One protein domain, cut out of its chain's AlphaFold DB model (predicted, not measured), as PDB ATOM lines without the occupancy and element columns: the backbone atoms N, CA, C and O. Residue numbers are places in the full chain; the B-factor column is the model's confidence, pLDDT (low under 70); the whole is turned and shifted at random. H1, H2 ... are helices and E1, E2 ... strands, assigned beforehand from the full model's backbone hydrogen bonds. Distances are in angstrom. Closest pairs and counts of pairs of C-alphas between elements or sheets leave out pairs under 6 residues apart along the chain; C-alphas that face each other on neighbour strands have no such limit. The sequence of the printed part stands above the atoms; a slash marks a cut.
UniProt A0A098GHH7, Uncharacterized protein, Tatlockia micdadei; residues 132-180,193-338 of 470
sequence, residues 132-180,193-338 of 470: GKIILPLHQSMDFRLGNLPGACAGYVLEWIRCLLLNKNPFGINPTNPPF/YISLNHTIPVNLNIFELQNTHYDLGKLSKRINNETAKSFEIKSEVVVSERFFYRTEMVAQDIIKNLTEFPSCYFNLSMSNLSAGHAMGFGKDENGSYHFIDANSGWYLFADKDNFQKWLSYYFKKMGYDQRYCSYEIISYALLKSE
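Overview. This is residues 132 to 180 and 193 to 338 of the 470 residues of an uncharacterized protein of Tatlockia micdadei (UniProt A0A098GHH7). A twisted sheet of seven strands is the middle layer of this domain, with H4 and H5 side by side over one face and H1 on the other. H2 and H3 form a helical hairpin, H2 packing on H1 and H3 on the edge strand E2. The 195 printed residues hold six named helices and seven named strands, in the order E1 H1 H2 H3 E2 H4 E3 E4 E5 E6 H5 H6 E7, of mixed class. The sheet runs E1 E6 E5 E4 E3 E7 E2, all antiparallel. The whole is compact and rounded, with a radius of gyration of the C-alphas of 15.7 A and spans of 43 by 37 by 37 A.

Along the chain. Find C-alpha 133 at (107.006, 139.766, 150.637), where E1 begins, running to 137. H1, residues 152 to 165, spans 20.1 A; H2 is 204 to 212 and H3 216 to 224. E2, residues 231 to 243, spans 34.5 A. H4, residues 247 to 260, begins at C-alpha (121.915, 154.267, 154.457) and spans 20.4 A. Then come E3, 265 to 271, E4, 276 to 283, E5, 289 to 293, E6, 297 to 301, H5, 304 to 317, spanning 19.5 A, and H6, 320 to 323. E7, residues 326 to 336, spans 33.0 A and ends at C-alpha (131.577, 126.522, 133.952).

Arrangement. E3 E4 E5 E6 are a meander, each strand the antiparallel neighbour of the one before; look at N 268 and O 279, 2.7 A apart, between E3 and E4. At the edges, N 133 of E1 and O 300 of E6 are 2.8 A apart, and N 335 of E7 and O 232 of E2 2.8 A. E2, H4, E3 form a split strand-helix-strand unit, two strands running the same way with E7 between them, its crossover right-handed. H1 is on the sheet, its Ala 154 and Ala 278 of E4 having their C-alphas 5.0 A apart, the closest pair; H4 is on the opposite face. H4 touches H5, closest C-alphas Glu 248 and Ser 312, 5.0 A. H1 touches H2, closest C-alphas Gly 155 and Gln 210, 4.3 A. H3 is on the same face as H1, and H6 only grazes the sheet. In H1 to H5 every O i to N i+4 pair is within hydrogen-bond range; H6 is too short for one.

Size, cuts and confidence. The farthest C-alphas, Ser 195 and Glu 338, are 48.1 A apart. Residues 181 to 192 are not printed; C-alphas 180 and 193 stand 12.6 A apart across this cut. The link E1 to H1 is long. Low confidence falls, among others, on residues 139 to 152 and 193 to 208.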
ATOM      1  N   GLY A 132     106.749 144.519 149.450       87.69
ATOM      2  CA  GLY A 132     107.639 143.382 149.604       87.69
ATOM      3  C   GLY A 132     106.917 142.196 150.226       87.69
ATOM      4  O   GLY A 132     105.911 142.333 150.917       87.69
ATOM      5  N   LYS A 133     107.469 141.006 150.021       87.19
ATOM      6  CA  LYS A 133     107.006 139.766 150.637       87.19
ATOM      7  C   LYS A 133     108.034 139.294 151.653       87.19
ATOM      8  O   LYS A 133     109.221 139.179 151.348       87.19
ATOM      9  N   ILE A 134     107.574 138.972 152.855       83.81
ATOM     10  CA  ILE A 134     108.414 138.361 153.884       83.81
ATOM     11  C   ILE A 134     108.405 136.852 153.643       83.81
ATOM     12  O   ILE A 134     107.385 136.189 153.816       83.81
ATOM     13  N   ILE A 135     109.540 136.307 153.210       81.12
ATOM     14  CA  ILE A 135     109.696 134.872 152.954       81.12
ATOM     15  C   ILE A 135     109.900 134.112 154.257       81.12
ATOM     16  O   ILE A 135     109.366 133.020 154.416       81.12
ATOM     17  N   LEU A 136     110.683 134.679 155.177       76.81
ATOM     18  CA  LEU A 136     110.990 134.053 156.456       76.81
ATOM     19  C   LEU A 136     111.393 135.117 157.485       76.81
ATOM     20  O   LEU A 136     112.434 135.743 157.302       76.81
ATOM     21  N   PRO A 137     110.633 135.339 158.568       74.81
ATOM     22  CA  PRO A 137     111.106 136.164 159.678       74.81
ATOM     23  C   PRO A 137     112.262 135.458 160.401       74.81
ATOM     24  O   PRO A 137     112.163 134.271 160.711       74.81
ATOM     25  N   LEU A 138     113.353 136.180 160.674       70.38
ATOM     26  CA  LEU A 138     114.554 135.640 161.316       70.38
ATOM     27  C   LEU A 138     115.007 136.499 162.476       70.38
ATOM     28  O   LEU A 138     115.008 137.720 162.398       70.38
ATOM     29  N   HIS A 139     115.452 135.850 163.547       68.75
ATOM     30  CA  HIS A 139     116.094 136.548 164.646       68.75
ATOM     31  C   HIS A 139     117.090 135.634 165.358       68.75
ATOM     32  O   HIS A 139     116.774 135.025 166.383       68.75
ATOM     33  N   GLN A 140     118.317 135.560 164.835       62.97
ATOM     34  CA  GLN A 140     119.375 134.668 165.321       62.97
ATOM     35  C   GLN A 140     119.543 134.710 166.848       62.97
ATOM     36  O   GLN A 140     119.582 133.666 167.489       62.97
ATOM     37  N   SER A 141     119.572 135.899 167.460       56.59
ATOM     38  CA  SER A 141     119.759 136.026 168.921       56.59
ATOM     39  C   SER A 141     118.568 135.551 169.770       56.59
ATOM     40  O   SER A 141     118.687 135.450 170.988       56.59
ATOM     41  N   MET A 142     117.424 135.248 169.148       52.44
ATOM     42  CA  MET A 142     116.268 134.617 169.800       52.44
ATOM     43  C   MET A 142     116.185 133.117 169.484       52.44
ATOM     44  O   MET A 142     115.310 132.431 170.013       52.44
ATOM     45  N   ASP A 143     117.079 132.589 168.642       51.03
ATOM     46  CA  ASP A 143     117.227 131.155 168.435       51.03
ATOM     47  C   ASP A 143     118.049 130.559 169.582       51.03
ATOM     48  O   ASP A 143     119.277 130.666 169.644       51.03
ATOM     49  N   PHE A 144     117.354 129.898 170.506       47.56
ATOM     50  CA  PHE A 144     117.958 129.262 171.676       47.56
ATOM     51  C   PHE A 144     119.009 128.193 171.321       47.56
ATOM     52  O   PHE A 144     119.830 127.858 172.170       47.56
ATOM     53  N   ARG A 145     118.997 127.653 170.091       45.47
ATOM     54  CA  ARG A 145     119.970 126.648 169.627       45.47
ATOM     55  C   ARG A 145     121.274 127.262 169.141       45.47
ATOM     56  O   ARG A 145     122.250 126.533 169.032       45.47
ATOM     57  N   LEU A 146     121.265 128.552 168.804       45.88
ATOM     58  CA  LEU A 146     122.420 129.301 168.306       45.88
ATOM     59  C   LEU A 146     123.025 130.193 169.380       45.88
ATOM     60  O   LEU A 146     124.228 130.422 169.389       45.88
ATOM     61  N   GLY A 147     122.187 130.738 170.263       45.69
ATOM     62  CA  GLY A 147     122.628 131.748 171.210       45.69
ATOM     63  C   GLY A 147     123.315 132.944 170.527       45.69
ATOM     64  O   GLY A 147     122.955 133.339 169.421       45.69
ATOM     65  N   ASN A 148     124.326 133.518 171.179       47.19
ATOM     66  CA  ASN A 148     125.150 134.616 170.655       47.19
ATOM     67  C   ASN A 148     126.384 134.130 169.872       47.19
ATOM     68  O   ASN A 148     127.403 134.821 169.868       47.19
ATOM     69  N   LEU A 149     126.314 132.964 169.220       53.81
ATOM     70  CA  LEU A 149     127.464 132.398 168.521       53.81
ATOM     71  C   LEU A 149     128.016 133.378 167.452       53.81
ATOM     72  O   LEU A 149     127.293 133.730 166.508       53.81
ATOM     73  N   PRO A 150     129.287 133.820 167.561       56.84
ATOM     74  CA  PRO A 150     129.871 134.795 166.640       56.84
ATOM     75  C   PRO A 150     129.971 134.253 165.211       56.84
ATOM     76  O   PRO A 150     130.540 133.188 164.994       56.84
ATOM     77  N   GLY A 151     129.467 134.997 164.226       60.34
ATOM     78  CA  GLY A 151     129.586 134.643 162.805       60.34
ATOM     79  C   GLY A 151     128.515 133.688 162.268       60.34
ATOM     80  O   GLY A 151     128.563 133.346 161.088       60.34
ATOM     81  N   ALA A 152     127.522 133.278 163.067       69.69
ATOM     82  CA  ALA A 152     126.443 132.421 162.551       69.69
ATOM     83  C   ALA A 152     125.639 133.105 161.422       69.69
ATOM     84  O   ALA A 152     125.175 132.432 160.504       69.69
ATOM     85  N   CYS A 153     125.556 134.442 161.433       77.38
ATOM     86  CA  CYS A 153     124.987 135.241 160.346       77.38
ATOM     87  C   CYS A 153     125.672 134.977 158.995       77.38
ATOM     88  O   CYS A 153     124.979 134.794 157.998       77.38
ATOM     89  N   ALA A 154     127.003 134.843 158.964       81.94
ATOM     90  CA  ALA A 154     127.737 134.501 157.746       81.94
ATOM     91  C   ALA A 154     127.400 133.083 157.262       81.94
ATOM     92  O   ALA A 154     127.167 132.876 156.075       81.94
ATOM     93  N   GLY A 155     127.290 132.115 158.179       80.00
ATOM     94  CA  GLY A 155     126.877 130.748 157.846       80.00
ATOM     95  C   GLY A 155     125.493 130.686 157.187       80.00
ATOM     96  O   GLY A 155     125.316 129.983 156.194       80.00
ATOM     97  N   TYR A 156     124.527 131.464 157.690       81.94
ATOM     98  CA  TYR A 156     123.193 131.575 157.088       81.94
ATOM     99  C   TYR A 156     123.218 132.142 155.678       81.94
ATOM    100  O   TYR A 156     122.585 131.588 154.782       81.94
ATOM    101  N   VAL A 157     123.943 133.244 155.493       89.31
ATOM    102  CA  VAL A 157     124.056 133.912 154.197       89.31
ATOM    103  C   VAL A 157     124.731 132.995 153.182       89.31
ATOM    104  O   VAL A 157     124.230 132.848 152.074       89.31
ATOM    105  N   LEU A 158     125.813 132.319 153.563       87.81
ATOM    106  CA  LEU A 158     126.541 131.421 152.668       87.81
ATOM    107  C   LEU A 158     125.723 130.183 152.282       87.81
ATOM    108  O   LEU A 158     125.755 129.781 151.122       87.81
ATOM    109  N   GLU A 159     124.961 129.599 153.212       85.50
ATOM    110  CA  GLU A 159     124.051 128.493 152.880       85.50
ATOM    111  C   GLU A 159     122.934 128.972 151.945       85.50
ATOM    112  O   GLU A 159     122.596 128.291 150.978       85.50
ATOM    113  N   TRP A 160     122.400 130.171 152.192       89.44
ATOM    114  CA  TRP A 160     121.394 130.789 151.336       89.44
ATOM    115  C   TRP A 160     121.914 131.028 149.908       89.44
ATOM    116  O   TRP A 160     121.291 130.562 148.955       89.44
ATOM    117  N   ILE A 161     123.092 131.646 149.762       90.88
ATOM    118  CA  ILE A 161     123.776 131.859 148.475       90.88
ATOM    119  C   ILE A 161     124.015 130.526 147.759       90.88
ATOM    120  O   ILE A 161     123.685 130.384 146.583       90.88
ATOM    121  N   ARG A 162     124.569 129.533 148.467       86.69
ATOM    122  CA  ARG A 162     124.871 128.209 147.909       86.69
ATOM    123  C   ARG A 162     123.616 127.535 147.363       86.69
ATOM    124  O   ARG A 162     123.656 126.982 146.269       86.69
ATOM    125  N   CYS A 163     122.515 127.563 148.112       86.50
ATOM    126  CA  CYS A 163     121.249 126.994 147.663       86.50
ATOM    127  C   CYS A 163     120.741 127.686 146.396       86.50
ATOM    128  O   CYS A 163     120.405 126.991 145.439       86.50
ATOM    129  N   LEU A 164     120.747 129.020 146.362       88.88
ATOM    130  CA  LEU A 164     120.253 129.771 145.209       88.88
ATOM    131  C   LEU A 164     121.107 129.571 143.955       88.88
ATOM    132  O   LEU A 164     120.553 129.347 142.887       88.88
ATOM    133  N   LEU A 165     122.436 129.539 144.077       86.75
ATOM    134  CA  LEU A 165     123.333 129.235 142.952       86.75
ATOM    135  C   LEU A 165     123.140 127.826 142.378       86.75
ATOM    136  O   LEU A 165     123.472 127.577 141.223       86.75
ATOM    137  N   LEU A 166     122.648 126.892 143.191       84.06
ATOM    138  CA  LEU A 166     122.386 125.508 142.796       84.06
ATOM    139  C   LEU A 166     120.916 125.268 142.427       84.06
ATOM    140  O   LEU A 166     120.523 124.107 142.299       84.06
ATOM    141  N   ASN A 167     120.102 126.323 142.304       82.31
ATOM    142  CA  ASN A 167     118.658 126.243 142.069       82.31
ATOM    143  C   ASN A 167     117.938 125.317 143.076       82.31
ATOM    144  O   ASN A 167     117.015 124.575 142.740       82.31
ATOM    145  N   LYS A 168     118.380 125.347 144.340       84.31
ATOM    146  CA  LYS A 168     117.788 124.629 145.476       84.31
ATOM    147  C   LYS A 168     117.052 125.605 146.392       84.31
ATOM    148  O   LYS A 168     117.458 126.749 146.556       84.31
ATOM    149  N   ASN A 169     116.025 125.111 147.082       81.81
ATOM    150  CA  ASN A 169     115.291 125.877 148.092       81.81
ATOM    151  C   ASN A 169     116.158 126.126 149.344       81.81
ATOM    152  O   ASN A 169     116.464 125.160 150.059       81.81
ATOM    153  N   PRO A 170     116.525 127.384 149.666       80.94
ATOM    154  CA  PRO A 170     117.243 127.702 150.895       80.94
ATOM    155  C   PRO A 170     116.450 127.254 152.120       80.94
ATOM    156  O   PRO A 170     115.248 127.500 152.219       80.94
ATOM    157  N   PHE A 171     117.114 126.575 153.057       74.12
ATOM    158  CA  PHE A 171     116.498 126.070 154.294       74.12
ATOM    159  C   PHE A 171     115.292 125.130 154.076       74.12
ATOM    160  O   PHE A 171     114.507 124.915 154.999       74.12
ATOM    161  N   GLY A 172     115.129 124.576 152.867       71.31
ATOM    162  CA  GLY A 172     113.955 123.790 152.481       71.31
ATOM    163  C   GLY A 172     112.687 124.619 152.240       71.31
ATOM    164  O   GLY A 172     111.602 124.050 152.154       71.31
ATOM    165  N   ILE A 173     112.799 125.948 152.135       73.06
ATOM    166  CA  ILE A 173     111.675 126.871 151.943       73.06
ATOM    167  C   ILE A 173     111.586 127.278 150.474       73.06
ATOM    168  O   ILE A 173     112.549 127.785 149.902       73.06
ATOM    169  N   ASN A 174     110.407 127.095 149.878       73.06
ATOM    170  CA  ASN A 174     110.111 127.624 148.553       73.06
ATOM    171  C   ASN A 174     109.735 129.120 148.666       73.06
ATOM    172  O   ASN A 174     108.720 129.430 149.288       73.06
ATOM    173  N   PRO A 175     110.489 130.059 148.065       70.62
ATOM    174  CA  PRO A 175     110.192 131.494 148.156       70.62
ATOM    175  C   PRO A 175     108.903 131.910 147.419       70.62
ATOM    176  O   PRO A 175     108.240 132.886 147.791       70.62
ATOM    177  N   THR A 176     108.493 131.157 146.395       69.06
ATOM    178  CA  THR A 176     107.248 131.433 145.656       69.06
ATOM    179  C   THR A 176     106.018 131.052 146.480       69.06
ATOM    180  O   THR A 176     105.043 131.804 146.520       69.06
ATOM    181  N   ASN A 177     106.115 129.974 147.259       65.69
ATOM    182  CA  ASN A 177     105.079 129.497 148.169       65.69
ATOM    183  C   ASN A 177     105.674 129.214 149.561       65.69
ATOM    184  O   ASN A 177     105.866 128.045 149.917       65.69
ATOM    185  N   PRO A 178     106.035 130.259 150.331       62.22
ATOM    186  CA  PRO A 178     106.594 130.060 151.656       62.22
ATOM    187  C   PRO A 178     105.531 129.398 152.538       62.22
ATOM    188  O   PRO A 178     104.341 129.689 152.384       62.22
ATOM    189  N   PRO A 179     105.925 128.494 153.450       54.81
ATOM    190  CA  PRO A 179     104.967 127.832 154.321       54.81
ATOM    191  C   PRO A 179     104.147 128.884 155.076       54.81
ATOM    192  O   PRO A 179     104.701 129.851 155.596       54.81
ATOM    193  N   PHE A 180     102.825 128.694 155.151       46.12
ATOM    194  CA  PHE A 180     101.963 129.516 156.002       46.12
ATOM    195  C   PHE A 180     102.463 129.395 157.444       46.12
ATOM    196  O   PHE A 180     102.236 128.381 158.112       46.12
ATOM    197  N   TYR A 193     103.871 138.640 165.100       42.81
ATOM    198  CA  TYR A 193     105.144 138.128 164.568       42.81
ATOM    199  C   TYR A 193     106.108 137.529 165.616       42.81
ATOM    200  O   TYR A 193     106.994 136.764 165.248       42.81
ATOM    201  N   ILE A 194     105.915 137.767 166.926       37.91
ATOM    202  CA  ILE A 194     106.762 137.171 167.994       37.91
ATOM    203  C   ILE A 194     106.614 135.641 168.037       37.91
ATOM    204  O   ILE A 194     107.559 134.914 168.333       37.91
ATOM    205  N   SER A 195     105.429 135.143 167.687       36.88
ATOM    206  CA  SER A 195     105.119 133.716 167.593       36.88
ATOM    207  C   SER A 195     105.617 133.042 166.308       36.88
ATOM    208  O   SER A 195     105.365 131.852 166.139       36.88
ATOM    209  N   LEU A 196     106.269 133.784 165.401       43.56
ATOM    210  CA  LEU A 196     106.737 133.303 164.096       43.56
ATOM    211  C   LEU A 196     108.251 133.105 164.047       43.56
ATOM    212  O   LEU A 196     108.788 132.978 162.951       43.56
ATOM    213  N   ASN A 197     108.940 133.072 165.197       42.44
ATOM    214  CA  ASN A 197     110.349 132.688 165.259       42.44
ATOM    215  C   ASN A 197     110.464 131.203 164.879       42.44
ATOM    216  O   ASN A 197     110.571 130.312 165.722       42.44
ATOM    217  N   HIS A 198     110.336 130.932 163.584       44.59
ATOM    218  CA  HIS A 198     110.598 129.647 162.999       44.59
ATOM    219  C   HIS A 198     112.096 129.480 163.099       44.59
ATOM    220  O   HIS A 198     112.873 130.041 162.332       44.59
ATOM    221  N   THR A 199     112.478 128.711 164.108       45.19
ATOM    222  CA  THR A 199     113.727 127.980 164.160       45.19
ATOM    223  C   THR A 199     114.046 127.466 162.756       45.19
ATOM    224  O   THR A 199     113.505 126.428 162.365       45.19
ATOM    225  N   ILE A 200     114.900 128.168 161.990       48.50
ATOM    226  CA  ILE A 200     115.463 127.621 160.746       48.50
ATOM    227  C   ILE A 200     115.967 126.224 161.107       48.50
ATOM    228  O   ILE A 200     116.547 126.081 162.185       48.50
ATOM    229  N   PRO A 201     115.764 125.163 160.317       48.31
ATOM    230  CA  PRO A 201     116.523 123.940 160.531       48.31
ATOM    231  C   PRO A 201     118.020 124.286 160.499       48.31
ATOM    232  O   PRO A 201     118.607 124.459 159.435       48.31
ATOM    233  N   VAL A 202     118.618 124.463 161.682       48.59
ATOM    234  CA  VAL A 202     120.049 124.684 161.849       48.59
ATOM    235  C   VAL A 202     120.676 123.371 161.428       48.59
ATOM    236  O   VAL A 202     120.655 122.390 162.173       48.59
ATOM    237  N   ASN A 203     121.121 123.324 160.180       54.06
ATOM    238  CA  ASN A 203     121.823 122.184 159.638       54.06
ATOM    239  C   ASN A 203     123.308 122.298 160.010       54.06
ATOM    240  O   ASN A 203     123.826 123.374 160.320       54.06
ATOM    241  N   LEU A 204     124.004 121.165 159.996       58.53
ATOM    242  CA  LEU A 204     125.445 121.128 160.254       58.53
ATOM    243  C   LEU A 204     126.224 122.011 159.261       58.53
ATOM    244  O   LEU A 204     127.273 122.539 159.619       58.53
ATOM    245  N   ASN A 205     125.679 122.233 158.060       64.88
ATOM    246  CA  ASN A 205     126.303 123.054 157.026       64.88
ATOM    247  C   ASN A 205     126.455 124.518 157.450       64.88
ATOM    248  O   ASN A 205     127.509 125.085 157.192       64.88
ATOM    249  N   ILE A 206     125.478 125.117 158.142       68.06
ATOM    250  CA  ILE A 206     125.560 126.513 158.618       68.06
ATOM    251  C   ILE A 206     126.762 126.703 159.552       68.06
ATOM    252  O   ILE A 206     127.553 127.624 159.353       68.06
ATOM    253  N   PHE A 207     126.947 125.810 160.531       65.44
ATOM    254  CA  PHE A 207     128.093 125.870 161.447       65.44
ATOM    255  C   PHE A 207     129.417 125.601 160.738       65.44
ATOM    256  O   PHE A 207     130.446 126.187 161.063       65.44
ATOM    257  N   GLU A 208     129.416 124.691 159.770       65.81
ATOM    258  CA  GLU A 208     130.626 124.372 159.031       65.81
ATOM    259  C   GLU A 208     131.036 125.518 158.098       65.81
ATOM    260  O   GLU A 208     132.212 125.864 158.075       65.81
ATOM    261  N   LEU A 209     130.083 126.160 157.417       72.62
ATOM    262  CA  LEU A 209     130.308 127.367 156.616       72.62
ATOM    263  C   LEU A 209     130.786 128.528 157.489       72.62
ATOM    264  O   LEU A 209     131.780 129.171 157.152       72.62
ATOM    265  N   GLN A 210     130.162 128.732 158.652       69.62
ATOM    266  CA  GLN A 210     130.622 129.684 159.661       69.62
ATOM    267  C   GLN A 210     132.062 129.403 160.109       69.62
ATOM    268  O   GLN A 210     132.833 130.335 160.282       69.62
ATOM    269  N   ASN A 211     132.477 128.157 160.309       65.12
ATOM    270  CA  ASN A 211     133.854 127.889 160.735       65.12
ATOM    271  C   ASN A 211     134.870 128.066 159.599       65.12
ATOM    272  O   ASN A 211     136.044 128.317 159.858       65.12
ATOM    273  N   THR A 212     134.436 127.935 158.343       67.94
ATOM    274  CA  THR A 212     135.325 128.028 157.178       67.94
ATOM    275  C   THR A 212     135.337 129.386 156.494       67.94
ATOM    276  O   THR A 212     136.212 129.590 155.665       67.94
ATOM    277  N   HIS A 213     134.426 130.315 156.808       68.56
ATOM    278  CA  HIS A 213     134.305 131.563 156.037       68.56
ATOM    279  C   HIS A 213     135.552 132.461 156.055       68.56
ATOM    280  O   HIS A 213     135.734 133.242 155.131       68.56
ATOM    281  N   TYR A 214     136.426 132.322 157.058       63.16
ATOM    282  CA  TYR A 214     137.706 133.038 157.124       63.16
ATOM    283  C   TYR A 214     138.840 132.371 156.322       63.16
ATOM    284  O   TYR A 214     139.876 132.989 156.099       63.16
ATOM    285  N   ASP A 215     138.681 131.108 155.910       68.38
ATOM    286  CA  ASP A 215     139.656 130.366 155.104       68.38
ATOM    287  C   ASP A 215     139.073 130.142 153.708       68.38
ATOM    288  O   ASP A 215     138.362 129.170 153.455       68.38
ATOM    289  N   LEU A 216     139.396 131.066 152.809       62.62
ATOM    290  CA  LEU A 216     138.891 131.151 151.438       62.62
ATOM    291  C   LEU A 216     139.046 129.829 150.665       62.62
ATOM    292  O   LEU A 216     138.116 129.339 150.020       62.62
ATOM    293  N   GLY A 217     140.196 129.164 150.818       65.38
ATOM    294  CA  GLY A 217     140.467 127.881 150.174       65.38
ATOM    295  C   GLY A 217     139.596 126.744 150.714       65.38
ATOM    296  O   GLY A 217     139.154 125.881 149.948       65.38
ATOM    297  N   LYS A 218     139.320 126.723 152.024       72.50
ATOM    298  CA  LYS A 218     138.388 125.754 152.626       72.50
ATOM    299  C   LYS A 218     136.932 126.086 152.316       72.50
ATOM    300  O   LYS A 218     136.163 125.159 152.065       72.50
ATOM    301  N   LEU A 219     136.568 127.367 152.315       69.94
ATOM    302  CA  LEU A 219     135.228 127.841 151.996       69.94
ATOM    303  C   LEU A 219     134.854 127.465 150.563       69.94
ATOM    304  O   LEU A 219     133.839 126.803 150.361       69.94
ATOM    305  N   SER A 220     135.710 127.797 149.593       71.12
ATOM    306  CA  SER A 220     135.505 127.463 148.182       71.12
ATOM    307  C   SER A 220     135.330 125.956 147.986       71.12
ATOM    308  O   SER A 220     134.316 125.516 147.446       71.12
ATOM    309  N   LYS A 221     136.244 125.133 148.524       74.62
ATOM    310  CA  LYS A 221     136.118 123.663 148.469       74.62
ATOM    311  C   LYS A 221     134.787 123.176 149.037       74.62
ATOM    312  O   LYS A 221     134.146 122.310 148.457       74.62
ATOM    313  N   ARG A 222     134.362 123.737 150.168       74.56
ATOM    314  CA  ARG A 222     133.152 123.317 150.875       74.56
ATOM    315  C   ARG A 222     131.873 123.712 150.144       74.56
ATOM    316  O   ARG A 222     130.974 122.882 150.045       74.56
ATOM    317  N   ILE A 223     131.812 124.927 149.607       73.50
ATOM    318  CA  ILE A 223     130.697 125.386 148.772       73.50
ATOM    319  C   ILE A 223     130.615 124.543 147.482       73.50
ATOM    320  O   ILE A 223     129.517 124.201 147.044       73.50
ATOM    321  N   ASN A 224     131.762 124.123 146.940       75.94
ATOM    322  CA  ASN A 224     131.866 123.349 145.699       75.94
ATOM    323  C   ASN A 224     131.595 121.843 145.829       75.94
ATOM    324  O   ASN A 224     131.438 121.170 144.817       75.94
ATOM    325  N   ASN A 225     131.500 121.285 147.038       71.94
ATOM    326  CA  ASN A 225     131.349 119.833 147.222       71.94
ATOM    327  C   ASN A 225     130.072 119.234 146.596       71.94
ATOM    328  O   ASN A 225     130.008 118.024 146.391       71.94
ATOM    329  N   GLU A 226     129.058 120.052 146.308       68.00
ATOM    330  CA  GLU A 226     127.778 119.620 145.731       68.00
ATOM    331  C   GLU A 226     127.500 120.211 144.339       68.00
ATOM    332  O   GLU A 226     126.379 120.091 143.838       68.00
ATOM    333  N   THR A 227     128.474 120.874 143.712       70.94
ATOM    334  CA  THR A 227     128.282 121.399 142.357       70.94
ATOM    335  C   THR A 227     128.288 120.257 141.338       70.94
ATOM    336  O   THR A 227     128.890 119.196 141.535       70.94
ATOM    337  N   ALA A 228     127.589 120.445 140.216       70.19
ATOM    338  CA  ALA A 228     127.690 119.511 139.100       70.19
ATOM    339  C   ALA A 228     129.153 119.410 138.630       70.19
ATOM    340  O   ALA A 228     129.877 120.400 138.651       70.19
ATOM    341  N   LYS A 229     129.583 118.233 138.143       65.00
ATOM    342  CA  LYS A 229     130.984 117.945 137.744       65.00
ATOM    343  C   LYS A 229     131.604 118.950 136.755       65.00
ATOM    344  O   LYS A 229     132.815 118.938 136.569       65.00
ATOM    345  N   SER A 230     130.787 119.764 136.090       64.56
ATOM    346  CA  SER A 230     131.188 120.774 135.109       64.56
ATOM    347  C   SER A 230     131.078 122.219 135.604       64.56
ATOM    348  O   SER A 230     131.264 123.122 134.794       64.56
ATOM    349  N   PHE A 231     130.745 122.460 136.873       64.25
ATOM    350  CA  PHE A 231     130.541 123.800 137.418       64.25
ATOM    351  C   PHE A 231     131.219 123.979 138.776       64.25
ATOM    352  O   PHE A 231     131.307 123.050 139.577       64.25
ATOM    353  N   GLU A 232     131.670 125.201 139.035       77.31
ATOM    354  CA  GLU A 232     132.304 125.621 140.284       77.31
ATOM    355  C   GLU A 232     131.684 126.945 140.734       77.31
ATOM    356  O   GLU A 232     131.405 127.824 139.920       77.31
ATOM    357  N   ILE A 233     131.465 127.099 142.034       74.31
ATOM    358  CA  ILE A 233     131.116 128.368 142.661       74.31
ATOM    359  C   ILE A 233     132.420 129.101 142.989       74.31
ATOM    360  O   ILE A 233     133.237 128.639 143.794       74.31
ATOM    361  N   LYS A 234     132.621 130.257 142.352       70.44
ATOM    362  CA  LYS A 234     133.754 131.154 142.618       70.44
ATOM    363  C   LYS A 234     133.340 132.166 143.686       70.44
ATOM    364  O   LYS A 234     132.339 132.851 143.498       70.44
ATOM    365  N   SER A 235     134.073 132.215 144.800       64.25
ATOM    366  CA  SER A 235     133.602 132.826 146.051       64.25
ATOM    367  C   SER A 235     133.936 134.301 146.283       64.25
ATOM    368  O   SER A 235     133.347 134.882 147.184       64.25
ATOM    369  N   GLU A 236     134.880 134.912 145.562       59.72
ATOM    370  CA  GLU A 236     135.562 136.109 146.091       59.72
ATOM    371  C   GLU A 236     135.951 137.145 145.029       59.72
ATOM    372  O   GLU A 236     137.123 137.482 144.872       59.72
ATOM    373  N   VAL A 237     134.992 137.694 144.282       66.19
ATOM    374  CA  VAL A 237     135.245 139.017 143.683       66.19
ATOM    375  C   VAL A 237     134.652 140.052 144.626       66.19
ATOM    376  O   VAL A 237     133.428 140.192 144.693       66.19
ATOM    377  N   VAL A 238     135.525 140.726 145.382       74.44
ATOM    378  CA  VAL A 238     135.164 141.923 146.154       74.44
ATOM    379  C   VAL A 238     134.789 143.002 145.151       74.44
ATOM    380  O   VAL A 238     135.609 143.405 144.328       74.44
ATOM    381  N   VAL A 239     133.535 143.439 145.191       74.06
ATOM    382  CA  VAL A 239     133.017 144.428 144.235       74.06
ATOM    383  C   VAL A 239     132.973 145.827 144.847       74.06
ATOM    384  O   VAL A 239     133.001 146.830 144.135       74.06
ATOM    385  N   SER A 240     132.925 145.917 146.177       72.94
ATOM    386  CA  SER A 240     132.956 147.188 146.895       72.94
ATOM    387  C   SER A 240     133.453 146.994 148.321       72.94
ATOM    388  O   SER A 240     132.993 146.088 149.004       72.94
ATOM    389  N   GLU A 241     134.302 147.904 148.788       78.25
ATOM    390  CA  GLU A 241     134.691 148.056 150.190       78.25
ATOM    391  C   GLU A 241     134.676 149.553 150.517       78.25
ATOM    392  O   GLU A 241     135.329 150.350 149.836       78.25
ATOM    393  N   ARG A 242     133.849 149.971 151.482       77.25
ATOM    394  CA  ARG A 242     133.613 151.393 151.779       77.25
ATOM    395  C   ARG A 242     133.316 151.641 153.250       77.25
ATOM    396  O   ARG A 242     132.796 150.786 153.964       77.25
ATOM    397  N   PHE A 243     133.568 152.872 153.682       78.69
ATOM    398  CA  PHE A 243     133.050 153.381 154.946       78.69
ATOM    399  C   PHE A 243     131.536 153.615 154.864       78.69
ATOM    400  O   PHE A 243     131.010 154.097 153.858       78.69
ATOM    401  N   PHE A 244     130.834 153.285 155.942       76.50
ATOM    402  CA  PHE A 244     129.404 153.494 156.082       76.50
ATOM    403  C   PHE A 244     129.143 154.921 156.571       76.50
ATOM    404  O   PHE A 244     129.358 155.236 157.738       76.50
ATOM    405  N   TYR A 245     128.644 155.778 155.680       71.38
ATOM    406  CA  TYR A 245     128.289 157.163 156.018       71.38
ATOM    407  C   TYR A 245     126.780 157.408 156.058       71.38
ATOM    408  O   TYR A 245     126.306 158.217 156.852       71.38
ATOM    409  N   ARG A 246     126.029 156.766 155.156       78.94
ATOM    410  CA  ARG A 246     124.588 156.965 154.963       78.94
ATOM    411  C   ARG A 246     123.940 155.690 154.441       78.94
ATOM    412  O   ARG A 246     124.551 154.960 153.660       78.94
ATOM    413  N   THR A 247     122.691 155.458 154.827       85.94
ATOM    414  CA  THR A 247     121.915 154.267 154.457       85.94
ATOM    415  C   THR A 247     121.643 154.176 152.958       85.94
ATOM    416  O   THR A 247     121.670 153.088 152.388       85.94
ATOM    417  N   GLU A 248     121.453 155.318 152.295       90.19
ATOM    418  CA  GLU A 248     121.156 155.397 150.861       90.19
ATOM    419  C   GLU A 248     122.329 154.912 150.004       90.19
ATOM    420  O   GLU A 248     122.122 154.336 148.941       90.19
ATOM    421  N   MET A 249     123.564 155.113 150.470       87.19
ATOM    422  CA  MET A 249     124.769 154.707 149.745       87.19
ATOM    423  C   MET A 249     124.888 153.182 149.669       87.19
ATOM    424  O   MET A 249     125.178 152.642 148.606       87.19
ATOM    425  N   VAL A 250     124.597 152.479 150.769       89.19
ATOM    426  CA  VAL A 250     124.600 151.009 150.775       89.19
ATOM    427  C   VAL A 250     123.502 150.472 149.864       89.19
ATOM    428  O   VAL A 250     123.744 149.554 149.086       89.19
ATOM    429  N   ALA A 251     122.314 151.084 149.896       93.00
ATOM    430  CA  ALA A 251     121.229 150.725 148.991       93.00
ATOM    431  C   ALA A 251     121.623 150.922 147.515       93.00
ATOM    432  O   ALA A 251     121.388 150.038 146.694       93.00
ATOM    433  N   GLN A 252     122.257 152.047 147.174       92.06
ATOM    434  CA  GLN A 252     122.745 152.313 145.818       92.06
ATOM    435  C   GLN A 252     123.801 151.300 145.374       92.06
ATOM    436  O   GLN A 252     123.721 150.809 144.250       92.06
ATOM    437  N   ASP A 253     124.749 150.946 146.242       92.75
ATOM    438  CA  ASP A 253     125.772 149.957 145.911       92.75
ATOM    439  C   ASP A 253     125.177 148.562 145.724       92.75
ATOM    440  O   ASP A 253     125.534 147.883 144.764       92.75
ATOM    441  N   ILE A 254     124.229 148.147 146.568       95.25
ATOM    442  CA  ILE A 254     123.490 146.888 146.380       95.25
ATOM    443  C   ILE A 254     122.811 146.875 145.005       95.25
ATOM    444  O   ILE A 254     122.975 145.932 144.231       95.25
ATOM    445  N   ILE A 255     122.090 147.945 144.666       96.06
ATOM    446  CA  ILE A 255     121.383 148.057 143.388       96.06
ATOM    447  C   ILE A 255     122.345 148.075 142.197       96.06
ATOM    448  O   ILE A 255     122.069 147.435 141.179       96.06
ATOM    449  N   LYS A 256     123.471 148.784 142.315       94.31
ATOM    450  CA  LYS A 256     124.523 148.820 141.298       94.31
ATOM    451  C   LYS A 256     125.059 147.412 141.036       94.31
ATOM    452  O   LYS A 256     125.033 146.967 139.896       94.31
ATOM    453  N   ASN A 257     125.440 146.694 142.091       93.06
ATOM    454  CA  ASN A 257     125.957 145.327 142.009       93.06
ATOM    455  C   ASN A 257     124.967 144.360 141.348       93.06
ATOM    456  O   ASN A 257     125.345 143.601 140.463       93.06
ATOM    457  N   LEU A 258     123.686 144.436 141.718       94.19
ATOM    458  CA  LEU A 258     122.625 143.622 141.110       94.19
ATOM    459  C   LEU A 258     122.343 143.977 139.645       94.19
ATOM    460  O   LEU A 258     121.815 143.151 138.905       94.19
ATOM    461  N   THR A 259     122.650 145.208 139.236       91.69
ATOM    462  CA  THR A 259     122.495 145.655 137.847       91.69
ATOM    463  C   THR A 259     123.692 145.225 136.997       91.69
ATOM    464  O   THR A 259     123.501 144.774 135.874       91.69
ATOM    465  N   GLU A 260     124.912 145.343 137.527       90.94
ATOM    466  CA  GLU A 260     126.155 144.995 136.823       90.94
ATOM    467  C   GLU A 260     126.383 143.479 136.744       90.94
ATOM    468  O   GLU A 260     126.860 142.984 135.725       90.94
ATOM    469  N   PHE A 261     125.999 142.731 137.784       89.69
ATOM    470  CA  PHE A 261     126.199 141.282 137.860       89.69
ATOM    471  C   PHE A 261     124.898 140.555 138.259       89.69
ATOM    472  O   PHE A 261     124.801 139.998 139.355       89.69
ATOM    473  N   PRO A 262     123.875 140.534 137.380       88.75
ATOM    474  CA  PRO A 262     122.549 139.995 137.702       88.75
ATOM    475  C   PRO A 262     122.520 138.474 137.917       88.75
ATOM    476  O   PRO A 262     121.574 137.971 138.509       88.75
ATOM    477  N   SER A 263     123.536 137.740 137.452       86.69
ATOM    478  CA  SER A 263     123.677 136.290 137.650       86.69
ATOM    479  C   SER A 263     124.409 135.912 138.943       86.69
ATOM    480  O   SER A 263     124.703 134.736 139.162       86.69
ATOM    481  N   CYS A 264     124.781 136.899 139.760       91.25
ATOM    482  CA  CYS A 264     125.526 136.697 140.995       91.25
ATOM    483  C   CYS A 264     124.619 136.831 142.222       91.25
ATOM    484  O   CYS A 264     123.641 137.580 142.236       91.25
ATOM    485  N   TYR A 265     125.020 136.150 143.291       93.88
ATOM    486  CA  TYR A 265     124.506 136.369 144.638       93.88
ATOM    487  C   TYR A 265     125.621 136.934 145.505       93.88
ATOM    488  O   TYR A 265     126.797 136.659 145.278       93.88
ATOM    489  N   PHE A 266     125.265 137.740 146.494       94.31
ATOM    490  CA  PHE A 266     126.224 138.579 147.192       94.31
ATOM    491  C   PHE A 266     126.130 138.396 148.695       94.31
ATOM    492  O   PHE A 266     125.034 138.303 149.251       94.31
ATOM    493  N   ASN A 267     127.291 138.403 149.341       92.25
ATOM    494  CA  ASN A 267     127.427 138.597 150.773       92.25
ATOM    495  C   ASN A 267     127.800 140.063 151.036       92.25
ATOM    496  O   ASN A 267     128.780 140.568 150.492       92.25
ATOM    497  N   LEU A 268     127.017 140.731 151.874       93.06
ATOM    498  CA  LEU A 268     127.280 142.045 152.438       93.06
ATOM    499  C   LEU A 268     127.809 141.866 153.861       93.06
ATOM    500  O   LEU A 268     127.042 141.586 154.786       93.06
ATOM    501  N   SER A 269     129.104 142.081 154.037       88.44
ATOM    502  CA  SER A 269     129.759 142.086 155.341       88.44
ATOM    503  C   SER A 269     129.789 143.514 155.878       88.44
ATOM    504  O   SER A 269     130.359 144.397 155.253       88.44
ATOM    505  N   MET A 270     129.197 143.764 157.039       83.19
ATOM    506  CA  MET A 270     129.298 145.032 157.761       83.19
ATOM    507  C   MET A 270     130.209 144.877 158.968       83.19
ATOM    508  O   MET A 270     130.149 143.866 159.669       83.19
ATOM    509  N   SER A 271     131.019 145.892 159.247       78.19
ATOM    510  CA  SER A 271     131.995 145.845 160.328       78.19
ATOM    511  C   SER A 271     132.102 147.164 161.087       78.19
ATOM    512  O   SER A 271     131.825 148.256 160.586       78.19
ATOM    513  N   ASN A 272     132.477 147.041 162.357       70.75
ATOM    514  CA  ASN A 272     133.090 148.095 163.150       70.75
ATOM    515  C   ASN A 272     134.286 147.520 163.929       70.75
ATOM    516  O   ASN A 272     134.594 146.335 163.813       70.75
ATOM    517  N   LEU A 273     134.924 148.334 164.771       53.88
ATOM    518  CA  LEU A 273     136.091 147.939 165.578       53.88
ATOM    519  C   LEU A 273     135.865 146.736 166.523       53.88
ATOM    520  O   LEU A 273     136.823 146.193 167.061       53.88
ATOM    521  N   SER A 274     134.618 146.343 166.776       53.53
ATOM    522  CA  SER A 274     134.226 145.391 167.828       53.53
ATOM    523  C   SER A 274     133.187 144.345 167.405       53.53
ATOM    524  O   SER A 274     132.901 143.424 168.169       53.53
ATOM    525  N   ALA A 275     132.582 144.484 166.227       64.94
ATOM    526  CA  ALA A 275     131.448 143.689 165.787       64.94
ATOM    527  C   ALA A 275     131.405 143.585 164.261       64.94
ATOM    528  O   ALA A 275     131.651 144.558 163.551       64.94
ATOM    529  N   GLY A 276     131.015 142.406 163.782       76.19
ATOM    530  CA  GLY A 276     130.736 142.135 162.378       76.19
ATOM    531  C   GLY A 276     129.332 141.573 162.191       76.19
ATOM    532  O   GLY A 276     128.749 141.004 163.121       76.19
ATOM    533  N   HIS A 277     128.787 141.738 160.991       86.44
ATOM    534  CA  HIS A 277     127.500 141.182 160.594       86.44
ATOM    535  C   HIS A 277     127.478 140.868 159.106       86.44
ATOM    536  O   HIS A 277     128.076 141.593 158.324       86.44
ATOM    537  N   ALA A 278     126.786 139.801 158.726       88.69
ATOM    538  CA  ALA A 278     126.675 139.368 157.340       88.69
ATOM    539  C   ALA A 278     125.205 139.338 156.914       88.69
ATOM    540  O   ALA A 278     124.340 138.854 157.651       88.69
ATOM    541  N   MET A 279     124.947 139.843 155.713       94.81
ATOM    542  CA  MET A 279     123.653 139.846 155.033       94.81
ATOM    543  C   MET A 279     123.829 139.334 153.608       94.81
ATOM    544  O   MET A 279     124.907 139.441 153.040       94.81
ATOM    545  N   GLY A 280     122.782 138.776 153.014       95.69
ATOM    546  CA  GLY A 280     122.806 138.287 151.639       95.69
ATOM    547  C   GLY A 280     121.866 139.084 150.751       95.69
ATOM    548  O   GLY A 280     120.812 139.523 151.207       95.69
ATOM    549  N   PHE A 281     122.212 139.253 149.479       97.62
ATOM    550  CA  PHE A 281     121.296 139.808 148.483       97.62
ATOM    551  C   PHE A 281     121.551 139.222 147.091       97.62
ATOM    552  O   PHE A 281     122.622 138.682 146.820       97.62
ATOM    553  N   GLY A 282     120.553 139.272 146.213       96.19
ATOM    554  CA  GLY A 282     120.627 138.652 144.888       96.19
ATOM    555  C   GLY A 282     119.368 138.871 144.061       96.19
ATOM    556  O   GLY A 282     118.375 139.397 144.568       96.19
ATOM    557  N   LYS A 283     119.412 138.447 142.800       93.81
ATOM    558  CA  LYS A 283     118.265 138.437 141.891       93.81
ATOM    559  C   LYS A 283     118.047 137.010 141.393       93.81
ATOM    560  O   LYS A 283     119.014 136.363 141.003       93.81
ATOM    561  N   ASP A 284     116.815 136.514 141.464       88.50
ATOM    562  CA  ASP A 284     116.493 135.189 140.928       88.50
ATOM    563  C   ASP A 284     116.261 135.226 139.408       88.50
ATOM    564  O   ASP A 284     116.233 136.287 138.777       88.50
ATOM    565  N   GLU A 285     116.078 134.046 138.814       83.25
ATOM    566  CA  GLU A 285     115.813 133.883 137.379       83.25
ATOM    567  C   GLU A 285     114.520 134.592 136.928       83.25
ATOM    568  O   GLU A 285     114.428 135.040 135.786       83.25
ATOM    569  N   ASN A 286     113.546 134.768 137.830       84.12
ATOM    570  CA  ASN A 286     112.294 135.491 137.566       84.12
ATOM    571  C   ASN A 286     112.458 137.014 137.652       84.12
ATOM    572  O   ASN A 286     111.513 137.770 137.426       84.12
ATOM    573  N   GLY A 287     113.649 137.477 138.017       87.88
ATOM    574  CA  GLY A 287     113.969 138.875 138.189       87.88
ATOM    575  C   GLY A 287     113.502 139.488 139.511       87.88
ATOM    576  O   GLY A 287     113.542 140.711 139.649       87.88
ATOM    577  N   SER A 288     113.115 138.667 140.482       92.06
ATOM    578  CA  SER A 288     112.776 139.104 141.830       92.06
ATOM    579  C   SER A 288     114.034 139.388 142.645       92.06
ATOM    580  O   SER A 288     115.028 138.665 142.591       92.06
ATOM    581  N   TYR A 289     113.981 140.453 143.433       95.94
ATOM    582  CA  TYR A 289     115.050 140.911 144.306       95.94
ATOM    583  C   TYR A 289     114.929 140.239 145.666       95.94
ATOM    584  O   TYR A 289     113.895 140.344 146.327       95.94
ATOM    585  N   HIS A 290     115.995 139.586 146.110       95.25
ATOM    586  CA  HIS A 290     116.056 138.966 147.424       95.25
ATOM    587  C   HIS A 290     117.021 139.703 148.348       95.25
ATOM    588  O   HIS A 290     118.093 140.147 147.932       95.25
ATOM    589  N   PHE A 291     116.671 139.735 149.633       96.75
ATOM    590  CA  PHE A 291     117.550 140.194 150.703       96.75
ATOM    591  C   PHE A 291     117.364 139.335 151.949       96.75
ATOM    592  O   PHE A 291     116.232 139.091 152.360       96.75
ATOM    593  N   ILE A 292     118.454 138.882 152.563       93.38
ATOM    594  CA  ILE A 292     118.434 138.093 153.792       93.38
ATOM    595  C   ILE A 292     119.324 138.717 154.866       93.38
ATOM    596  O   ILE A 292     120.493 139.020 154.644       93.38
ATOM    597  N   ASP A 293     118.774 138.844 156.067       90.81
ATOM    598  CA  ASP A 293     119.496 139.167 157.290       90.81
ATOM    599  C   ASP A 293     119.139 138.132 158.362       90.81
ATOM    600  O   ASP A 293     117.978 138.006 158.755       90.81
ATOM    601  N   ALA A 294     120.138 137.420 158.884       79.00
ATOM    602  CA  ALA A 294     119.952 136.432 159.949       79.00
ATOM    603  C   ALA A 294     119.379 137.023 161.260       79.00
ATOM    604  O   ALA A 294     118.867 136.283 162.101       79.00
ATOM    605  N   ASN A 295     119.434 138.343 161.446       76.69
ATOM    606  CA  ASN A 295     118.853 139.069 162.574       76.69
ATOM    607  C   ASN A 295     117.475 139.683 162.285       76.69
ATOM    608  O   ASN A 295     116.910 140.264 163.210       76.69
ATOM    609  N   SER A 296     116.957 139.590 161.054       81.44
ATOM    610  CA  SER A 296     115.666 140.195 160.701       81.44
ATOM    611  C   SER A 296     114.767 139.320 159.838       81.44
ATOM    612  O   SER A 296     113.593 139.124 160.150       81.44
ATOM    613  N   GLY A 297     115.265 138.778 158.735       84.06
ATOM    614  CA  GLY A 297     114.445 137.959 157.856       84.06
ATOM    615  C   GLY A 297     114.992 137.813 156.453       84.06
ATOM    616  O   GLY A 297     115.974 138.446 156.076       84.06
ATOM    617  N   TRP A 298     114.315 136.973 155.681       88.81
ATOM    618  CA  TRP A 298     114.444 136.866 154.240       88.81
ATOM    619  C   TRP A 298     113.243 137.540 153.575       88.81
ATOM    620  O   TRP A 298     112.091 137.215 153.874       88.81
ATOM    621  N   TYR A 299     113.529 138.465 152.670       92.12
ATOM    622  CA  TYR A 299     112.582 139.323 151.978       92.12
ATOM    623  C   TYR A 299     112.704 139.155 150.465       92.12
ATOM    624  O   TYR A 299     113.780 138.837 149.949       92.12
ATOM    625  N   LEU A 300     111.594 139.394 149.773       93.00
ATOM    626  CA  LEU A 300     111.462 139.323 148.324       93.00
ATOM    627  C   LEU A 300     110.732 140.563 147.804       93.00
ATOM    628  O   LEU A 300     109.708 140.951 148.363       93.00
ATOM    629  N   PHE A 301     111.205 141.139 146.705       94.69
ATOM    630  CA  PHE A 301     110.570 142.267 146.028       94.69
ATOM    631  C   PHE A 301     110.512 141.998 144.528       94.69
ATOM    632  O   PHE A 301     111.503 141.587 143.933       94.69
ATOM    633  N   ALA A 302     109.364 142.252 143.903       93.00
ATOM    634  CA  ALA A 302     109.232 142.154 142.448       93.00
ATOM    635  C   ALA A 302     109.777 143.401 141.728       93.00
ATOM    636  O   ALA A 302     110.191 143.323 140.575       93.00
ATOM    637  N   ASP A 303     109.781 144.548 142.412       93.94
ATOM    638  CA  ASP A 303     110.121 145.849 141.840       93.94
ATOM    639  C   ASP A 303     111.420 146.426 142.425       93.94
ATOM    640  O   ASP A 303     111.658 146.385 143.637       93.94
ATOM    641  N   LYS A 304     112.245 147.002 141.543       95.00
ATOM    642  CA  LYS A 304     113.552 147.578 141.875       95.00
ATOM    643  C   LYS A 304     113.425 148.823 142.751       95.00
ATOM    644  O   LYS A 304     114.207 148.984 143.689       95.00
ATOM    645  N   ASP A 305     112.477 149.705 142.444       95.00
ATOM    646  CA  ASP A 305     112.349 150.995 143.126       95.00
ATOM    647  C   ASP A 305     111.863 150.797 144.561       95.00
ATOM    648  O   ASP A 305     112.395 151.397 145.499       95.00
ATOM    649  N   ASN A 306     110.895 149.902 144.743       96.06
ATOM    650  CA  ASN A 306     110.430 149.454 146.046       96.06
ATOM    651  C   ASN A 306     111.556 148.809 146.852       96.06
ATOM    652  O   ASN A 306     111.757 149.178 148.009       96.06
ATOM    653  N   PHE A 307     112.339 147.921 146.233       97.50
ATOM    654  CA  PHE A 307     113.483 147.297 146.888       97.50
ATOM    655  C   PHE A 307     114.532 148.329 147.330       97.50
ATOM    656  O   PHE A 307     114.974 148.316 148.477       97.50
ATOM    657  N   GLN A 308     114.894 149.278 146.463       95.69
ATOM    658  CA  GLN A 308     115.887 150.310 146.772       95.69
ATOM    659  C   GLN A 308     115.432 151.256 147.894       95.69
ATOM    660  O   GLN A 308     116.208 151.570 148.807       95.69
ATOM    661  N   LYS A 309     114.174 151.716 147.844       95.62
ATOM    662  CA  LYS A 309     113.584 152.552 148.901       95.62
ATOM    663  C   LYS A 309     113.526 151.786 150.221       95.62
ATOM    664  O   LYS A 309     113.903 152.333 151.260       95.62
ATOM    665  N   TRP A 310     113.127 150.516 150.164       97.38
ATOM    666  CA  TRP A 310     113.079 149.640 151.325       97.38
ATOM    667  C   TRP A 310     114.458 149.419 151.944       97.38
ATOM    668  O   TRP A 310     114.569 149.522 153.156       97.38
ATOM    669  N   LEU A 311     115.522 149.199 151.163       96.94
ATOM    670  CA  LEU A 311     116.883 149.028 151.697       96.94
ATOM    671  C   LEU A 311     117.324 150.239 152.529       96.94
ATOM    672  O   LEU A 311     117.825 150.086 153.642       96.94
ATOM    673  N   SER A 312     117.090 151.451 152.019       93.69
ATOM    674  CA  SER A 312     117.434 152.687 152.737       93.69
ATOM    675  C   SER A 312     116.656 152.796 154.056       93.69
ATOM    676  O   SER A 312     117.233 153.097 155.102       93.69
ATOM    677  N   TYR A 313     115.356 152.481 154.023       95.06
ATOM    678  CA  TYR A 313     114.513 152.393 155.217       95.06
ATOM    679  C   TYR A 313     115.002 151.312 156.196       95.06
ATOM    680  O   TYR A 313     115.124 151.580 157.389       95.06
ATOM    681  N   TYR A 314     115.332 150.122 155.695       94.94
ATOM    682  CA  TYR A 314     115.754 148.950 156.453       94.94
ATOM    683  C   TYR A 314     116.993 149.241 157.298       94.94
ATOM    684  O   TYR A 314     116.951 149.092 158.521       94.94
ATOM    685  N   PHE A 315     118.078 149.720 156.677       91.88
ATOM    686  CA  PHE A 315     119.329 149.989 157.394       91.88
ATOM    687  C   PHE A 315     119.144 151.031 158.503       91.88
ATOM    688  O   PHE A 315     119.711 150.878 159.587       91.88
ATOM    689  N   LYS A 316     118.296 152.040 158.264       90.06
ATOM    690  CA  LYS A 316     117.953 153.068 159.252       90.06
ATOM    691  C   LYS A 316     117.091 152.505 160.381       90.06
ATOM    692  O   LYS A 316     117.357 152.754 161.553       90.06
ATOM    693  N   LYS A 317     116.061 151.725 160.044       88.38
ATOM    694  CA  LYS A 317     115.131 151.117 161.008       88.38
ATOM    695  C   LYS A 317     115.843 150.140 161.943       88.38
ATOM    696  O   LYS A 317     115.540 150.098 163.133       88.38
ATOM    697  N   MET A 318     116.809 149.398 161.405       85.12
ATOM    698  CA  MET A 318     117.648 148.459 162.149       85.12
ATOM    699  C   MET A 318     118.778 149.141 162.939       85.12
ATOM    700  O   MET A 318     119.438 148.480 163.746       85.12
ATOM    701  N   GLY A 319     119.001 150.447 162.741       84.94
ATOM    702  CA  GLY A 319     120.065 151.220 163.393       84.94
ATOM    703  C   GLY A 319     121.474 150.785 162.981       84.94
ATOM    704  O   GLY A 319     122.416 150.883 163.769       84.94
ATOM    705  N   TYR A 320     121.625 150.222 161.780       86.19
ATOM    706  CA  TYR A 320     122.914 149.722 161.291       86.19
ATOM    707  C   TYR A 320     123.861 150.849 160.885       86.19
ATOM    708  O   TYR A 320     125.072 150.674 160.984       86.19
ATOM    709  N   ASP A 321     123.314 152.009 160.538       78.62
ATOM    710  CA  ASP A 321     124.037 153.259 160.298       78.62
ATOM    711  C   ASP A 321     124.758 153.800 161.535       78.62
ATOM    712  O   ASP A 321     125.810 154.418 161.422       78.62
ATOM    713  N   GLN A 322     124.214 153.542 162.723       76.50
ATOM    714  CA  GLN A 322     124.833 153.932 163.992       76.50
ATOM    715  C   GLN A 322     125.771 152.855 164.535       76.50
ATOM    716  O   GLN A 322     126.630 153.128 165.374       76.50
ATOM    717  N   ARG A 323     125.574 151.606 164.100       76.56
ATOM    718  CA  ARG A 323     126.282 150.448 164.637       76.56
ATOM    719  C   ARG A 323     127.556 150.130 163.870       76.56
ATOM    720  O   ARG A 323     128.543 149.780 164.511       76.56
ATOM    721  N   TYR A 324     127.546 150.197 162.544       78.81
ATOM    722  CA  TYR A 324     128.674 149.788 161.704       78.81
ATOM    723  C   TYR A 324     129.330 150.996 161.037       78.81
ATOM    724  O   TYR A 324     128.654 151.965 160.714       78.81
ATOM    725  N   CYS A 325     130.649 150.941 160.842       79.25
ATOM    726  CA  CYS A 325     131.411 152.032 160.225       79.25
ATOM    727  C   CYS A 325     131.926 151.697 158.826       79.25
ATOM    728  O   CYS A 325     132.405 152.588 158.131       79.25
ATOM    729  N   SER A 326     131.840 150.440 158.396       79.81
ATOM    730  CA  SER A 326     132.284 149.990 157.076       79.81
ATOM    731  C   SER A 326     131.468 148.802 156.590       79.81
ATOM    732  O   SER A 326     130.835 148.095 157.382       79.81
ATOM    733  N   TYR A 327     131.475 148.596 155.276       84.62
ATOM    734  CA  TYR A 327     130.915 147.412 154.648       84.62
ATOM    735  C   TYR A 327     131.717 146.980 153.420       84.62
ATOM    736  O   TYR A 327     132.349 147.790 152.740       84.62
ATOM    737  N   GLU A 328     131.629 145.689 153.133       87.44
ATOM    738  CA  GLU A 328     132.232 144.997 152.005       87.44
ATOM    739  C   GLU A 328     131.159 144.161 151.295       87.44
ATOM    740  O   GLU A 328     130.310 143.544 151.941       87.44
ATOM    741  N   ILE A 329     131.188 144.146 149.963       87.62
ATOM    742  CA  ILE A 329     130.319 143.324 149.117       87.62
ATOM    743  C   ILE A 329     131.177 142.312 148.366       87.62
ATOM    744  O   ILE A 329     132.016 142.681 147.541       87.62
ATOM    745  N   ILE A 330     130.899 141.034 148.609       88.00
ATOM    746  CA  ILE A 330     131.558 139.894 147.978       88.00
ATOM    747  C   ILE A 330     130.547 139.187 147.076       88.00
ATOM    748  O   ILE A 330     129.454 138.840 147.523       88.00
ATOM    749  N   SER A 331     130.908 138.971 145.813       89.88
ATOM    750  CA  SER A 331     130.057 138.284 144.834       89.88
ATOM    751  C   SER A 331     130.408 136.802 144.678       89.88
ATOM    752  O   SER A 331     131.577 136.415 144.687       89.88
ATOM    753  N   TYR A 332     129.369 135.987 144.492       89.06
ATOM    754  CA  TYR A 332     129.426 134.550 144.254       89.06
ATOM    755  C   TYR A 332     128.679 134.220 142.962       89.06
ATOM    756  O   TYR A 332     127.540 134.650 142.764       89.06
ATOM    757  N   ALA A 333     129.308 133.425 142.097       88.00
ATOM    758  CA  ALA A 333     128.746 133.026 140.809       88.00
ATOM    759  C   ALA A 333     129.035 131.555 140.505       88.00
ATOM    760  O   ALA A 333     130.084 131.032 140.891       88.00
ATOM    761  N   LEU A 334     128.128 130.917 139.762       85.31
ATOM    762  CA  LEU A 334     128.345 129.593 139.189       85.31
ATOM    763  C   LEU A 334     129.066 129.749 137.843       85.31
ATOM    764  O   LEU A 334     128.519 130.307 136.895       85.31
ATOM    765  N   LEU A 335     130.296 129.254 137.753       79.19
ATOM    766  CA  LEU A 335     131.098 129.278 136.533       79.19
ATOM    767  C   LEU A 335     131.212 127.872 135.959       79.19
ATOM    768  O   LEU A 335     131.319 126.887 136.692       79.19
ATOM    769  N   LYS A 336     131.221 127.770 134.627       73.69
ATOM    770  CA  LYS A 336     131.577 126.522 133.952       73.69
ATOM    771  C   LYS A 336     133.027 126.211 134.314       73.69
ATOM    772  O   LYS A 336     133.899 127.039 134.070       73.69
ATOM    773  N   SER A 337     133.270 125.044 134.908       66.56
ATOM    774  CA  SER A 337     134.612 124.589 135.265       66.56
ATOM    775  C   SER A 337     135.454 124.592 133.992       66.56
ATOM    776  O   SER A 337     135.196 123.828 133.051       66.56
ATOM    777  N   GLU A 338     136.425 125.501 133.919       59.53
ATOM    778  CA  GLU A 338     137.458 125.437 132.899       59.53
ATOM    779  C   GLU A 338     138.225 124.152 133.173       59.53
ATOM    780  O   GLU A 338     138.992 124.051 134.127       59.53
TER     781      GLU A 338